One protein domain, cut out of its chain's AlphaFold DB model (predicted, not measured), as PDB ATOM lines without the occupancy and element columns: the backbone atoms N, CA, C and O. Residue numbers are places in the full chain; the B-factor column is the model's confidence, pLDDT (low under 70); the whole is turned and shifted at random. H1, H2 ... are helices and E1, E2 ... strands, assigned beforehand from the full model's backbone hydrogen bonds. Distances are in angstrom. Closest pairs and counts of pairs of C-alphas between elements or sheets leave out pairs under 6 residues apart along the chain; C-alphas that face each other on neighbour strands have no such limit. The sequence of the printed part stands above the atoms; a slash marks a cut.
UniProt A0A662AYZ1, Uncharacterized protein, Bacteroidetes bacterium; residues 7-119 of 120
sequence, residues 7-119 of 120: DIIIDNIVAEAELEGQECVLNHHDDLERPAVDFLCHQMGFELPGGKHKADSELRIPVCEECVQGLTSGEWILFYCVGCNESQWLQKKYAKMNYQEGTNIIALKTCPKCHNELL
ATOM      1  N   ASP A   7     142.993 122.512 135.180       58.78
ATOM      2  CA  ASP A   7     143.029 121.067 135.443       58.78
ATOM      3  C   ASP A   7     141.865 120.606 136.345       58.78
ATOM      4  O   ASP A   7     141.237 119.585 136.083       58.78
ATOM      5  N   ILE A   8     141.492 121.409 137.352       59.28
ATOM      6  CA  ILE A   8     140.384 121.099 138.276       59.28
ATOM      7  C   ILE A   8     139.030 121.170 137.558       59.28
ATOM      8  O   ILE A   8     138.102 120.434 137.885       59.28
ATOM      9  N   ILE A   9     138.900 122.067 136.579       63.19
ATOM     10  CA  ILE A   9     137.661 122.233 135.813       63.19
ATOM     11  C   ILE A   9     137.449 121.026 134.894       63.19
ATOM     12  O   ILE A   9     136.329 120.537 134.786       63.19
ATOM     13  N   ILE A  10     138.517 120.522 134.269       63.91
ATOM     14  CA  ILE A  10     138.450 119.349 133.389       63.91
ATOM     15  C   ILE A  10     138.100 118.093 134.190       63.91
ATOM     16  O   ILE A  10     137.190 117.370 133.789       63.91
ATOM     17  N   ASP A  11     138.751 117.866 135.334       62.78
ATOM     18  CA  ASP A  11     138.489 116.690 136.171       62.78
ATOM     19  C   ASP A  11     137.038 116.654 136.681       62.78
ATOM     20  O   ASP A  11     136.394 115.605 136.640       62.78
ATOM     21  N   ASN A  12     136.490 117.805 137.084       60.78
ATOM     22  CA  ASN A  12     135.097 117.901 137.528       60.78
ATOM     23  C   ASN A  12     134.102 117.672 136.382       60.78
ATOM     24  O   ASN A  12     133.122 116.963 136.573       60.78
ATOM     25  N   ILE A  13     134.360 118.214 135.185       59.88
ATOM     26  CA  ILE A  13     133.495 117.990 134.013       59.88
ATOM     27  C   ILE A  13     133.496 116.511 133.608       59.88
ATOM     28  O   ILE A  13     132.451 115.971 133.251       59.88
ATOM     29  N   VAL A  14     134.654 115.845 133.660       68.88
ATOM     30  CA  VAL A  14     134.755 114.409 133.368       68.88
ATOM     31  C   VAL A  14     134.002 113.596 134.419       68.88
ATOM     32  O   VAL A  14     133.228 112.724 134.044       68.88
ATOM     33  N   ALA A  15     134.158 113.909 135.708       65.25
ATOM     34  CA  ALA A  15     133.431 113.226 136.777       65.25
ATOM     35  C   ALA A  15     131.907 113.421 136.673       65.25
ATOM     36  O   ALA A  15     131.155 112.460 136.824       65.25
ATOM     37  N   GLU A  16     131.443 114.635 136.361       67.81
ATOM     38  CA  GLU A  16     130.021 114.924 136.131       67.81
ATOM     39  C   GLU A  16     129.473 114.156 134.916       67.81
ATOM     40  O   GLU A  16     128.392 113.574 134.994       67.81
ATOM     41  N   ALA A  17     130.231 114.089 133.815       69.00
ATOM     42  CA  ALA A  17     129.853 113.318 132.629       69.00
ATOM     43  C   ALA A  17     129.864 111.796 132.875       69.00
ATOM     44  O   ALA A  17     129.061 111.074 132.290       69.00
ATOM     45  N   GLU A  18     130.757 111.297 133.733       80.06
ATOM     46  CA  GLU A  18     130.799 109.888 134.143       80.06
ATOM     47  C   GLU A  18     129.618 109.504 135.043       80.06
ATOM     48  O   GLU A  18     129.190 108.349 135.030       80.06
ATOM     49  N   LEU A  19     129.099 110.457 135.821       87.50
ATOM     50  CA  LEU A  19     127.979 110.261 136.738       87.50
ATOM     51  C   LEU A  19     126.616 110.322 136.027       87.50
ATOM     52  O   LEU A  19     125.648 109.719 136.493       87.50
ATOM     53  N   GLU A  20     126.523 111.031 134.897       87.56
ATOM     54  CA  GLU A  20     125.279 111.155 134.135       87.56
ATOM     55  C   GLU A  20     124.742 109.774 133.715       87.56
ATOM     56  O   GLU A  20     125.410 108.981 133.050       87.56
ATOM     57  N   GLY A  21     123.504 109.475 134.122       88.12
ATOM     58  CA  GLY A  21     122.851 108.194 133.840       88.12
ATOM     59  C   GLY A  21     123.310 107.023 134.716       88.12
ATOM     60  O   GLY A  21     122.855 105.905 134.485       88.12
ATOM     61  N   GLN A  22     124.175 107.252 135.710       94.38
ATOM     62  CA  GLN A  22     124.527 106.242 136.708       94.38
ATOM     63  C   GLN A  22     123.465 106.143 137.806       94.38
ATOM     64  O   GLN A  22     122.810 107.120 138.185       94.38
ATOM     65  N   GLU A  23     123.361 104.951 138.381       95.62
ATOM     66  CA  GLU A  23     122.494 104.656 139.515       95.62
ATOM     67  C   GLU A  23     123.325 104.277 140.736       95.62
ATOM     68  O   GLU A  23     124.456 103.798 140.630       95.62
ATOM     69  N   CYS A  24     122.765 104.499 141.921       95.81
ATOM     70  CA  CYS A  24     123.401 104.081 143.155       95.81
ATOM     71  C   CYS A  24     123.483 102.557 143.221       95.81
ATOM     72  O   CYS A  24     122.468 101.869 143.149       95.81
ATOM     73  N   VAL A  25     124.689 102.043 143.445       94.38
ATOM     74  CA  VAL A  25     124.948 100.595 143.534       94.38
ATOM     75  C   VAL A  25     125.043 100.089 144.975       94.38
ATOM     76  O   VAL A  25     125.358  98.924 145.215       94.38
ATOM     77  N   LEU A  26     124.806 100.959 145.961       95.56
ATOM     78  CA  LEU A  26     124.729 100.547 147.358       95.56
ATOM     79  C   LEU A  26     123.363  99.929 147.675       95.56
ATOM     80  O   LEU A  26     122.354 100.213 147.037       95.56
ATOM     81  N   ASN A  27     123.331  99.064 148.683       94.06
ATOM     82  CA  ASN A  27     122.142  98.321 149.069       94.06
ATOM     83  C   ASN A  27     121.188  99.187 149.910       94.06
ATOM     84  O   ASN A  27     121.535  99.588 151.025       94.06
ATOM     85  N   HIS A  28     119.968  99.403 149.410       90.69
ATOM     86  CA  HIS A  28     118.908 100.165 150.087       90.69
ATOM     87  C   HIS A  28     117.819  99.283 150.720       90.69
ATOM     88  O   HIS A  28     116.917  99.806 151.363       90.69
ATOM     89  N   HIS A  29     117.913  97.952 150.603       85.19
ATOM     90  CA  HIS A  29     116.892  96.992 151.062       85.19
ATOM     91  C   HIS A  29     115.492  97.191 150.445       85.19
ATOM     92  O   HIS A  29     114.507  96.651 150.953       85.19
ATOM     93  N   ASP A  30     115.413  97.926 149.342       88.12
ATOM     94  CA  ASP A  30     114.261  98.025 148.461       88.12
ATOM     95  C   ASP A  30     114.731  97.913 147.002       88.12
ATOM     96  O   ASP A  30     115.926  98.019 146.715       88.12
ATOM     97  N   ASP A  31     113.788  97.673 146.093       86.88
ATOM     98  CA  ASP A  31     114.056  97.527 144.659       86.88
ATOM     99  C   ASP A  31     113.917  98.871 143.913       86.88
ATOM    100  O   ASP A  31     113.562  98.903 142.735       86.88
ATOM    101  N   LEU A  32     114.106 100.005 144.606       91.75
ATOM    102  CA  LEU A  32     113.976 101.328 143.997       91.75
ATOM    103  C   LEU A  32     115.314 101.797 143.425       91.75
ATOM    104  O   LEU A  32     116.282 102.036 144.152       91.75
ATOM    105  N   GLU A  33     115.333 102.014 142.115       92.25
ATOM    106  CA  GLU A  33     116.435 102.676 141.425       92.25
ATOM    107  C   GLU A  33     116.557 104.129 141.907       92.25
ATOM    108  O   GLU A  33     115.569 104.858 142.054       92.25
ATOM    109  N   ARG A  34     117.791 104.551 142.196       95.56
ATOM    110  CA  ARG A  34     118.101 105.904 142.668       95.56
ATOM    111  C   ARG A  34     119.231 106.477 141.817       95.56
ATOM    112  O   ARG A  34     120.278 105.833 141.744       95.56
ATOM    113  N   PRO A  35     119.078 107.680 141.238       96.38
ATOM    114  CA  PRO A  35     120.154 108.302 140.477       96.38
ATOM    115  C   PRO A  35     121.356 108.576 141.384       96.38
ATOM    116  O   PRO A  35     121.202 108.969 142.549       96.38
ATOM    117  N   ALA A  36     122.551 108.356 140.848       96.44
ATOM    118  CA  ALA A  36     123.781 108.718 141.527       96.44
ATOM    119  C   ALA A  36     123.973 110.243 141.500       96.44
ATOM    120  O   ALA A  36     123.662 110.906 140.512       96.44
ATOM    121  N   VAL A  37     124.469 110.795 142.604       94.88
ATOM    122  CA  VAL A  37     124.771 112.228 142.767       94.88
ATOM    123  C   VAL A  37     126.247 112.476 143.080       94.88
ATOM    124  O   VAL A  37     126.694 113.614 143.002       94.88
ATOM    125  N   ASP A  38     126.994 111.421 143.417       94.19
ATOM    126  CA  ASP A  38     128.431 111.474 143.676       94.19
ATOM    127  C   ASP A  38     129.065 110.076 143.518       94.19
ATOM    128  O   ASP A  38     128.363 109.072 143.333       94.19
ATOM    129  N   PHE A  39     130.388 109.997 143.650       93.00
ATOM    130  CA  PHE A  39     131.144 108.757 143.762       93.00
ATOM    131  C   PHE A  39     131.754 108.596 145.158       93.00
ATOM    132  O   PHE A  39     132.511 109.433 145.648       93.00
ATOM    133  N   LEU A  40     131.525 107.441 145.780       91.56
ATOM    134  CA  LEU A  40     132.372 106.969 146.865       91.56
ATOM    135  C   LEU A  40     133.683 106.437 146.267       91.56
ATOM    136  O   LEU A  40     133.711 105.369 145.651       91.56
ATOM    137  N   CYS A  41     134.770 107.178 146.474       89.19
ATOM    138  CA  CYS A  41     136.094 106.821 145.973       89.19
ATOM    139  C   CYS A  41     136.913 106.050 147.020       89.19
ATOM    140  O   CYS A  41     137.040 106.466 148.174       89.19
ATOM    141  N   HIS A  42     137.521 104.936 146.612       84.44
ATOM    142  CA  HIS A  42     138.429 104.146 147.437       84.44
ATOM    143  C   HIS A  42     139.713 103.815 146.673       84.44
ATOM    144  O   HIS A  42     139.681 103.244 145.586       84.44
ATOM    145  N   GLN A  43     140.863 104.151 147.252       83.00
ATOM    146  CA  GLN A  43     142.163 103.884 146.642       83.00
ATOM    147  C   GLN A  43     142.537 102.410 146.817       83.00
ATOM    148  O   GLN A  43     142.736 101.930 147.933       83.00
ATOM    149  N   MET A  44     142.652 101.703 145.698       81.06
ATOM    150  CA  MET A  44     143.027 100.300 145.624       81.06
ATOM    151  C   MET A  44     144.526 100.167 145.386       81.06
ATOM    152  O   MET A  44     145.144 100.945 144.656       81.06
ATOM    153  N   GLY A  45     145.130  99.160 146.000       80.81
ATOM    154  CA  GLY A  45     146.562  98.963 145.897       80.81
ATOM    155  C   GLY A  45     147.041  97.688 146.555       80.81
ATOM    156  O   GLY A  45     146.261  96.842 147.000       80.81
ATOM    157  N   PHE A  46     148.359  97.558 146.607       76.56
ATOM    158  CA  PHE A  46     149.027  96.429 147.229       76.56
ATOM    159  C   PHE A  46     150.007  96.896 148.295       76.56
ATOM    160  O   PHE A  46     150.640  97.953 148.209       76.56
ATOM    161  N   GLU A  47     150.122  96.067 149.325       77.25
ATOM    162  CA  GLU A  47     151.089  96.256 150.388       77.25
ATOM    163  C   GLU A  47     152.446  95.718 149.923       77.25
ATOM    164  O   GLU A  47     152.594  94.563 149.525       77.25
ATOM    165  N   LEU A  48     153.442  96.592 149.930       78.88
ATOM    166  CA  LEU A  48     154.830  96.284 149.639       78.88
ATOM    167  C   LEU A  48     155.536  95.766 150.903       78.88
ATOM    168  O   LEU A  48     155.139  96.102 152.025       78.88
ATOM    169  N   PRO A  49     156.650  95.024 150.745       78.12
ATOM    170  CA  PRO A  49     157.498  94.640 151.866       78.12
ATOM    171  C   PRO A  49     157.864  95.847 152.743       78.12
ATOM    172  O   PRO A  49     158.306  96.884 152.246       78.12
ATOM    173  N   GLY A  50     157.678  95.705 154.057       82.62
ATOM    174  CA  GLY A  50     157.906  96.784 155.023       82.62
ATOM    175  C   GLY A  50     156.698  97.691 155.282       82.62
ATOM    176  O   GLY A  50     156.890  98.794 155.786       82.62
ATOM    177  N   GLY A  51     155.478  97.254 154.942       73.81
ATOM    178  CA  GLY A  51     154.229  97.937 155.315       73.81
ATOM    179  C   GLY A  51     153.935  99.205 154.511       73.81
ATOM    180  O   GLY A  51     153.138 100.043 154.929       73.81
ATOM    181  N   LYS A  52     154.603  99.392 153.367       73.25
ATOM    182  CA  LYS A  52     154.330 100.521 152.470       73.25
ATOM    183  C   LYS A  52     153.165 100.164 151.558       73.25
ATOM    184  O   LYS A  52     153.214  99.137 150.900       73.25
ATOM    185  N   HIS A  53     152.159 101.020 151.454       72.38
ATOM    186  CA  HIS A  53     151.071 100.827 150.498       72.38
ATOM    187  C   HIS A  53     151.387 101.546 149.181       72.38
ATOM    188  O   HIS A  53     151.779 102.715 149.199       72.38
ATOM    189  N   LYS A  54     151.211 100.869 148.043       77.50
ATOM    190  CA  LYS A  54     151.226 101.506 146.722       77.50
ATOM    191  C   LYS A  54     149.816 101.459 146.143       77.50
ATOM    192  O   LYS A  54     149.312 100.370 145.890       77.50
ATOM    193  N   ALA A  55     149.214 102.632 145.939       75.81
ATOM    194  CA  ALA A  55     147.978 102.753 145.174       75.81
ATOM    195  C   ALA A  55     148.260 102.453 143.692       75.81
ATOM    196  O   ALA A  55     149.268 102.911 143.147       75.81
ATOM    197  N   ASP A  56     147.396 101.652 143.085       77.69
ATOM    198  CA  ASP A  56     147.494 101.186 141.697       77.69
ATOM    199  C   ASP A  56     146.263 101.597 140.880       77.69
ATOM    200  O   ASP A  56     146.358 101.829 139.678       77.69
ATOM    201  N   SER A  57     145.113 101.755 141.540       79.44
ATOM    202  CA  SER A  57     143.876 102.215 140.912       79.44
ATOM    203  C   SER A  57     142.944 102.886 141.922       79.44
ATOM    204  O   SER A  57     143.068 102.688 143.129       79.44
ATOM    205  N   GLU A  58     141.969 103.647 141.434       85.06
ATOM    206  CA  GLU A  58     140.868 104.184 142.238       85.06
ATOM    207  C   GLU A  58     139.580 103.431 141.897       85.06
ATOM    208  O   GLU A  58     139.206 103.320 140.732       85.06
ATOM    209  N   LEU A  59     138.911 102.894 142.913       86.31
ATOM    210  CA  LEU A  59     137.561 102.369 142.795       86.31
ATOM    211  C   LEU A  59     136.578 103.522 142.999       86.31
ATOM    212  O   LEU A  59     136.602 104.157 144.051       86.31
ATOM    213  N   ARG A  60     135.711 103.764 142.014       90.94
ATOM    214  CA  ARG A  60     134.641 104.766 142.072       90.94
ATOM    215  C   ARG A  60     133.296 104.058 142.133       90.94
ATOM    216  O   ARG A  60     132.973 103.277 141.243       90.94
ATOM    217  N   ILE A  61     132.539 104.301 143.196       92.94
ATOM    218  CA  ILE A  61     131.258 103.639 143.456       92.94
ATOM    219  C   ILE A  61     130.161 104.703 143.366       92.94
ATOM    220  O   ILE A  61     130.147 105.588 144.221       92.94
ATOM    221  N   PRO A  62     129.262 104.667 142.371       94.62
ATOM    222  CA  PRO A  62     128.201 105.663 142.257       94.62
ATOM    223  C   PRO A  62     127.232 105.557 143.440       94.62
ATOM    224  O   PRO A  62     126.786 104.462 143.803       94.62
ATOM    225  N   VAL A  63     126.920 106.698 144.057       96.19
ATOM    226  CA  VAL A  63     126.075 106.790 145.253       96.19
ATOM    227  C   VAL A  63     124.983 107.844 145.104       96.19
ATOM    228  O   VAL A  63     125.207 108.912 144.542       96.19
ATOM    229  N   CYS A  64     123.786 107.559 145.615       96.75
ATOM    230  CA  CYS A  64     122.677 108.514 145.663       96.75
ATOM    231  C   CYS A  64     122.814 109.486 146.846       96.75
ATOM    232  O   CYS A  64     123.585 109.258 147.783       96.75
ATOM    233  N   GLU A  65     121.980 110.525 146.841       96.62
ATOM    234  CA  GLU A  65     121.905 111.547 147.894       96.62
ATOM    235  C   GLU A  65     121.709 110.947 149.299       96.62
ATOM    236  O   GLU A  65     122.374 111.345 150.252       96.62
ATOM    237  N   GLU A  66     120.848 109.934 149.434       96.12
ATOM    238  CA  GLU A  66     120.599 109.251 150.711       96.12
ATOM    239  C   GLU A  66     121.871 108.585 151.259       96.12
ATOM    240  O   GLU A  66     122.183 108.693 152.447       96.12
ATOM    241  N   CYS A  67     122.648 107.939 150.387       96.25
ATOM    242  CA  CYS A  67     123.906 107.304 150.763       96.25
ATOM    243  C   CYS A  67     124.968 108.335 151.164       96.25
ATOM    244  O   CYS A  67     125.662 108.134 152.163       96.25
ATOM    245  N   VAL A  68     125.067 109.459 150.445       95.31
ATOM    246  CA  VAL A  68     125.963 110.574 150.804       95.31
ATOM    247  C   VAL A  68     125.611 111.121 152.191       95.31
ATOM    248  O   VAL A  68     126.487 111.279 153.048       95.31
ATOM    249  N   GLN A  69     124.325 111.337 152.467       95.31
ATOM    250  CA  GLN A  69     123.843 111.769 153.782       95.31
ATOM    251  C   GLN A  69     124.141 110.730 154.872       95.31
ATOM    252  O   GLN A  69     124.611 111.081 155.956       95.31
ATOM    253  N   GLY A  70     123.947 109.440 154.582       93.81
ATOM    254  CA  GLY A  70     124.313 108.344 155.478       93.81
ATOM    255  C   GLY A  70     125.791 108.386 155.876       93.81
ATOM    256  O   GLY A  70     126.106 108.388 157.070       93.81
ATOM    257  N   LEU A  71     126.691 108.501 154.893       92.94
ATOM    258  CA  LEU A  71     128.146 108.542 155.096       92.94
ATOM    259  C   LEU A  71     128.620 109.778 155.871       92.94
ATOM    260  O   LEU A  71     129.564 109.689 156.661       92.94
ATOM    261  N   THR A  72     127.981 110.924 155.651       92.12
ATOM    262  CA  THR A  72     128.372 112.210 156.251       92.12
ATOM    263  C   THR A  72     127.746 112.451 157.622       92.12
ATOM    264  O   THR A  72     128.333 113.156 158.440       92.12
ATOM    265  N   SER A  73     126.608 111.818 157.924       92.06
ATOM    266  CA  SER A  73     125.903 111.977 159.206       92.06
ATOM    267  C   SER A  73     126.716 111.538 160.426       92.06
ATOM    268  O   SER A  73     126.445 111.975 161.539       92.06
ATOM    269  N   GLY A  74     127.677 110.627 160.240       88.62
ATOM    270  CA  GLY A  74     128.404 109.995 161.338       88.62
ATOM    271  C   GLY A  74     127.573 108.988 162.143       88.62
ATOM    272  O   GLY A  74     128.128 108.356 163.035       88.62
ATOM    273  N   GLU A  75     126.298 108.777 161.805       93.12
ATOM    274  CA  GLU A  75     125.381 107.856 162.495       93.12
ATOM    275  C   GLU A  75     125.427 106.430 161.939       93.12
ATOM    276  O   GLU A  75     124.929 105.489 162.565       93.12
ATOM    277  N   TRP A  76     126.030 106.263 160.765       95.06
ATOM    278  CA  TRP A  76     126.047 105.015 160.016       95.06
ATOM    279  C   TRP A  76     127.470 104.551 159.717       95.06
ATOM    280  O   TRP A  76     128.414 105.340 159.666       95.06
ATOM    281  N   ILE A  77     127.606 103.242 159.541       95.62
ATOM    282  CA  ILE A  77     128.806 102.582 159.038       95.62
ATOM    283  C   ILE A  77     128.403 101.791 157.801       95.62
ATOM    284  O   ILE A  77     127.525 100.928 157.879       95.62
ATOM    285  N   LEU A  78     129.061 102.076 156.684       96.00
ATOM    286  CA  LEU A  78     128.972 101.303 155.456       96.00
ATOM    287  C   LEU A  78     130.031 100.198 155.471       96.00
ATOM    288  O   LEU A  78     131.229 100.476 155.486       96.00
ATOM    289  N   PHE A  79     129.600  98.946 155.421       95.38
ATOM    290  CA  PHE A  79     130.459  97.822 155.072       95.38
ATOM    291  C   PHE A  79     130.388  97.625 153.566       95.38
ATOM    292  O   PHE A  79     129.299  97.429 153.031       95.38
ATOM    293  N   TYR A  80     131.533  97.657 152.893       95.19
ATOM    294  CA  TYR A  80     131.605  97.496 151.445       95.19
ATOM    295  C   TYR A  80     132.586  96.387 151.083       95.19
ATOM    296  O   TYR A  80     133.748  96.433 151.483       95.19
ATOM    297  N   CYS A  81     132.133  95.377 150.345       94.00
ATOM    298  CA  CYS A  81     132.985  94.297 149.871       94.00
ATOM    299  C   CYS A  81     133.540  94.627 148.494       94.00
ATOM    300  O   CYS A  81     132.808  94.593 147.511       94.00
ATOM    301  N   VAL A  82     134.849  94.841 148.400       90.06
ATOM    302  CA  VAL A  82     135.487  95.114 147.106       90.06
ATOM    303  C   VAL A  82     135.505  93.875 146.200       90.06
ATOM    304  O   VAL A  82     135.534  93.997 144.983       90.06
ATOM    305  N   GLY A  83     135.459  92.669 146.775       88.19
ATOM    306  CA  GLY A  83     135.500  91.425 146.002       88.19
ATOM    307  C   GLY A  83     134.230  91.136 145.194       88.19
ATOM    308  O   GLY A  83     134.312  90.492 144.154       88.19
ATOM    309  N   CYS A  84     133.064  91.599 145.654       91.69
ATOM    310  CA  CYS A  84     131.776  91.316 145.004       91.69
ATOM    311  C   CYS A  84     130.845  92.529 144.892       91.69
ATOM    312  O   CYS A  84     129.683  92.361 144.540       91.69
ATOM    313  N   ASN A  85     131.324  93.726 145.237       90.38
ATOM    314  CA  ASN A  85     130.580  94.991 145.240       90.38
ATOM    315  C   ASN A  85     129.322  95.020 146.132       90.38
ATOM    316  O   ASN A  85     128.507  95.930 146.032       90.38
ATOM    317  N   GLU A  86     129.173  94.050 147.037       93.81
ATOM    318  CA  GLU A  86     128.060  94.011 147.989       93.81
ATOM    319  C   GLU A  86     128.277  95.018 149.115       93.81
ATOM    320  O   GLU A  86     129.405  95.237 149.573       93.81
ATOM    321  N   SER A  87     127.179  95.574 149.624       94.94
ATOM    322  CA  SER A  87     127.216  96.553 150.705       94.94
ATOM    323  C   SER A  87     126.160  96.307 151.778       94.94
ATOM    324  O   SER A  87     125.097  95.733 151.532       94.94
ATOM    325  N   GLN A  88     126.476  96.725 153.004       95.25
ATOM    326  CA  GLN A  88     125.584  96.650 154.157       95.25
ATOM    327  C   GLN A  88     125.743  97.882 155.043       95.25
ATOM    328  O   GLN A  88     126.854  98.343 155.299       95.25
ATOM    329  N   TRP A  89     124.623  98.368 155.567       95.06
ATOM    330  CA  TRP A  89     124.577  99.520 156.457       95.06
ATOM    331  C   TRP A  89     124.351  99.094 157.904       95.06
ATOM    332  O   TRP A  89     123.490  98.266 158.199       95.06
ATOM    333  N   LEU A  90     125.096  99.702 158.824       94.62
ATOM    334  CA  LEU A  90     124.910  99.547 160.263       94.62
ATOM    335  C   LEU A  90     124.707 100.912 160.909       94.62
ATOM    336  O   LEU A  90     125.592 101.763 160.859       94.62
ATOM    337  N   GLN A  91     123.579 101.104 161.589       93.88
ATOM    338  CA  GLN A  91     123.395 102.288 162.424       93.88
ATOM    339  C   GLN A  91     124.216 102.133 163.707       93.88
ATOM    340  O   GLN A  91     124.038 101.161 164.448       93.88
ATOM    341  N   LYS A  92     125.087 103.101 164.008       92.62
ATOM    342  CA  LYS A  92     126.026 103.038 165.141       92.62
ATOM    343  C   LYS A  92     125.326 102.851 166.482       92.62
ATOM    344  O   LYS A  92     125.816 102.104 167.318       92.62
ATOM    345  N   LYS A  93     124.130 103.419 166.665       92.38
ATOM    346  CA  LYS A  93     123.332 103.232 167.891       92.38
ATOM    347  C   LYS A  93     122.907 101.777 168.156       92.38
ATOM    348  O   LYS A  93     122.569 101.443 169.287       92.38
ATOM    349  N   TYR A  94     122.900 100.920 167.130       94.31
ATOM    350  CA  TYR A  94     122.606  99.486 167.241       94.31
ATOM    351  C   TYR A  94     123.869  98.613 167.197       94.31
ATOM    352  O   TYR A  94     123.780  97.388 167.322       94.31
ATOM    353  N   ALA A  95     125.048  99.217 167.028       92.00
ATOM    354  CA  ALA A  95     126.309  98.501 167.043       92.00
ATOM    355  C   ALA A  95     126.579  97.913 168.433       92.00
ATOM    356  O   ALA A  95     126.579  98.612 169.442       92.00
ATOM    357  N   LYS A  96     126.863  96.609 168.477       92.31
ATOM    358  CA  LYS A  96     127.352  95.932 169.692       92.31
ATOM    359  C   LYS A  96     128.873  96.018 169.842       92.31
ATOM    360  O   LYS A  96     129.397  95.739 170.914       92.31
ATOM    361  N   MET A  97     129.565  96.358 168.755       89.94
ATOM    362  CA  MET A  97     131.015  96.511 168.706       89.94
ATOM    363  C   MET A  97     131.389  97.979 168.855       89.94
ATOM    364  O   MET A  97     130.654  98.859 168.407       89.94
ATOM    365  N   ASN A  98     132.549  98.230 169.457       85.44
ATOM    366  CA  ASN A  98     133.090  99.575 169.560       85.44
ATOM    367  C   ASN A  98     133.865  99.908 168.279       85.44
ATOM    368  O   ASN A  98     134.953  99.375 168.057       85.44
ATOM    369  N   TYR A  99     133.290 100.758 167.433       87.12
ATOM    370  CA  TYR A  99     133.955 101.280 166.240       87.12
ATOM    371  C   TYR A  99     134.671 102.584 166.583       87.12
ATOM    372  O   TYR A  99     134.177 103.367 167.392       87.12
ATOM    373  N   GLN A 100     135.838 102.817 165.980       85.44
ATOM    374  CA  GLN A 100     136.590 104.048 166.218       85.44
ATOM    375  C   GLN A 100     135.770 105.269 165.794       85.44
ATOM    376  O   GLN A 100     135.042 105.235 164.797       85.44
ATOM    377  N   GLU A 101     135.906 106.362 166.544       83.44
ATOM    378  CA  GLU A 101     135.286 107.635 166.190       83.44
ATOM    379  C   GLU A 101     135.712 108.057 164.775       83.44
ATOM    380  O   GLU A 101     136.853 107.848 164.365       83.44
ATOM    381  N   GLY A 102     134.763 108.571 163.990       83.88
ATOM    382  CA  GLY A 102     134.980 108.898 162.576       83.88
ATOM    383  C   GLY A 102     134.976 107.707 161.607       83.88
ATOM    384  O   GLY A 102     135.008 107.917 160.398       83.88
ATOM    385  N   THR A 103     134.875 106.459 162.084       87.62
ATOM    386  CA  THR A 103     134.692 105.305 161.185       87.62
ATOM    387  C   THR A 103     133.280 105.324 160.613       87.62
ATOM    388  O   THR A 103     132.319 105.034 161.327       87.62
ATOM    389  N   ASN A 104     133.161 105.652 159.327       91.81
ATOM    390  CA  ASN A 104     131.895 105.630 158.585       91.81
ATOM    391  C   ASN A 104     131.907 104.602 157.444       91.81
ATOM    392  O   ASN A 104     130.854 104.267 156.914       91.81
ATOM    393  N   ILE A 105     133.083 104.082 157.075       93.44
ATOM    394  CA  ILE A 105     133.254 103.096 156.002       93.44
ATOM    395  C   ILE A 105     134.243 102.026 156.460       93.44
ATOM    396  O   ILE A 105     135.304 102.338 157.001       93.44
ATOM    397  N   ILE A 106     133.908 100.764 156.210       92.88
ATOM    398  CA  ILE A 106     134.777  99.605 156.386       92.88
ATOM    399  C   ILE A 106     134.821  98.853 155.054       92.88
ATOM    400  O   ILE A 106     133.878  98.152 154.685       92.88
ATOM    401  N   ALA A 107     135.933  99.005 154.335       91.06
ATOM    402  CA  ALA A 107     136.202  98.262 153.110       91.06
ATOM    403  C   ALA A 107     136.713  96.853 153.447       91.06
ATOM    404  O   ALA A 107     137.708  96.675 154.154       91.06
ATOM    405  N   LEU A 108     136.023  95.839 152.936       90.06
ATOM    406  CA  LEU A 108     136.339  94.430 153.115       90.06
ATOM    407  C   LEU A 108     137.005  93.896 151.845       90.06
ATOM    408  O   LEU A 108     136.469  94.041 150.747       90.06
ATOM    409  N   LYS A 109     138.138  93.204 152.006       85.44
ATOM    410  CA  LYS A 109     138.744  92.417 150.915       85.44
ATOM    411  C   LYS A 109     137.865  91.223 150.528       85.44
ATOM    412  O   LYS A 109     137.801  90.846 149.365       85.44
ATOM    413  N   THR A 110     137.191  90.630 151.512       89.25
ATOM    414  CA  THR A 110     136.329  89.456 151.349       89.25
ATOM    415  C   THR A 110     135.218  89.531 152.392       89.25
ATOM    416  O   THR A 110     135.505  89.653 153.583       89.25
ATOM    417  N   CYS A 111     133.957  89.485 151.964       92.56
ATOM    418  CA  CYS A 111     132.803  89.398 152.862       92.56
ATOM    419  C   CYS A 111     132.399  87.929 153.100       92.56
ATOM    420  O   CYS A 111     132.899  87.042 152.405       92.56
ATOM    421  N   PRO A 112     131.481  87.640 154.043       90.19
ATOM    422  CA  PRO A 112     131.032  86.271 154.305       90.19
ATOM    423  C   PRO A 112     130.489  85.536 153.070       90.19
ATOM    424  O   PRO A 112     130.743  84.346 152.926       90.19
ATOM    425  N   LYS A 113     129.801  86.240 152.156       90.00
ATOM    426  CA  LYS A 113     129.328  85.671 150.882       90.00
ATOM    427  C   LYS A 113     130.501  85.187 150.025       90.00
ATOM    428  O   LYS A 113     130.575  84.001 149.734       90.00
ATOM    429  N   CYS A 114     131.460  86.071 149.731       92.00
ATOM    430  CA  CYS A 114     132.663  85.698 148.979       92.00
ATOM    431  C   CYS A 114     133.458  84.583 149.663       92.00
ATOM    432  O   CYS A 114     134.036  83.739 148.994       92.00
ATOM    433  N   HIS A 115     133.538  84.596 150.997       90.44
ATOM    434  CA  HIS A 115     134.269  83.565 151.726       90.44
ATOM    435  C   HIS A 115     133.640  82.183 151.535       90.44
ATOM    436  O   HIS A 115     134.366  81.221 151.315       90.44
ATOM    437  N   ASN A 116     132.310  82.093 151.584       89.12
ATOM    438  CA  ASN A 116     131.598  80.834 151.389       89.12
ATOM    439  C   ASN A 116     131.717  80.327 149.945       89.12
ATOM    440  O   ASN A 116     131.961  79.145 149.752       89.12
ATOM    441  N   GLU A 117     131.645  81.216 148.950       87.88
ATOM    442  CA  GLU A 117     131.827  80.862 147.530       87.88
ATOM    443  C   GLU A 117     133.224  80.290 147.214       87.88
ATOM    444  O   GLU A 117     133.392  79.614 146.208       87.88
ATOM    445  N   LEU A 118     134.236  80.552 148.051       80.06
ATOM    446  CA  LEU A 118     135.584  79.986 147.903       80.06
ATOM    447  C   LEU A 118     135.742  78.591 148.530       80.06
ATOM    448  O   LEU A 118     136.785  77.962 148.344       80.06
ATOM    449  N   LEU A 119     134.775  78.155 149.341       72.75
ATOM    450  CA  LEU A 119     134.798  76.869 150.045       72.75
ATOM    451  C   LEU A 119     133.987  75.778 149.327       72.75
ATOM    452  O   LEU A 119     134.143  74.607 149.683       72.75
TER     453      LEU A 119
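Overview. This is residues 7 to 119 of the 120 residues of an uncharacterized protein of Bacteroidetes bacterium (UniProt A0A662AYZ1). Two separate strand pieces make this model: a long twisted hairpin of E1 and E2, and a small three-stranded sheet of E4, E3 and E5, with the short helix H2 following the hairpin and packing over E3 of the small sheet. H1 lies at the hairpin's base, its residues 7 to 14 sticking out, and H3 lies far from it at the other end of the printed part. The printed part has 113 residues with three named helices and five named strands, in the order H1 E1 E2 H2 E3 E4 E5 H3, and its class is mixed, helices and strands. The small sheet runs E4 E3 E5 and is mixed, while the hairpin is antiparallel. The whole is only just compact, close to loose, with a radius of gyration of the C-alphas of 15.8 A and spans of 41 by 40 by 33 A.

Along the chain. Find C-alpha 7 at (143.029, 121.067, 135.443); from there H1 runs 18.6 A to residue 19. E1, residues 38 to 48, covers 31.0 A, and E2, residues 52 to 63, covers 29.8 A and bends by 65 degrees at residue 56. Next come H2, residues 65 to 72, E3, residues 76 to 81, 16.3 A long from C-alpha 76 at (126.047, 105.015, 160.016), E4, residues 87 to 91, and E5, residues 105 to 108. H3, residues 112 to 117, ends at C-alpha 117, (131.827, 80.862, 147.530).

Arrangement. Start at H1: its closest C-alpha to E1 is that of Leu 19, 7.1 A from Asp 38. E1 and E2 form a hairpin, antiparallel at 159 degrees; look for N 40 and O 61 at 2.8 A. H2 is on the sheet of E4, E3 and E5, over E3 at a height over the sheet of 9.9 A; it only just stands up from it, rising 42 degrees. The closest C-alphas of H2 and E3 are those of Gly 70 and Trp 76, 5.9 A apart. E3 and E4 form a second hairpin, antiparallel at 160 degrees, with N 79 and O 88 at 2.8 A. E5 is parallel to E3 at 21 degrees, with N 106 and O 78 at 2.8 A. E1 and E5 are only just apart, their closest C-alphas 8.5 A from each other. In H1, H2 and H3 every O i to N i+4 pair is within hydrogen-bond range.

Size, cuts and confidence. The two C-alphas farthest apart are those of Ile 9 and Leu 119, at 47.6 A. The printed part has no cut. The links from H1 to E1, 18 residues, and from E4 to E5, 13 residues, are long. The mean pLDDT of the printed part is 86.8; look at residues 7 to 17 for the values under 70.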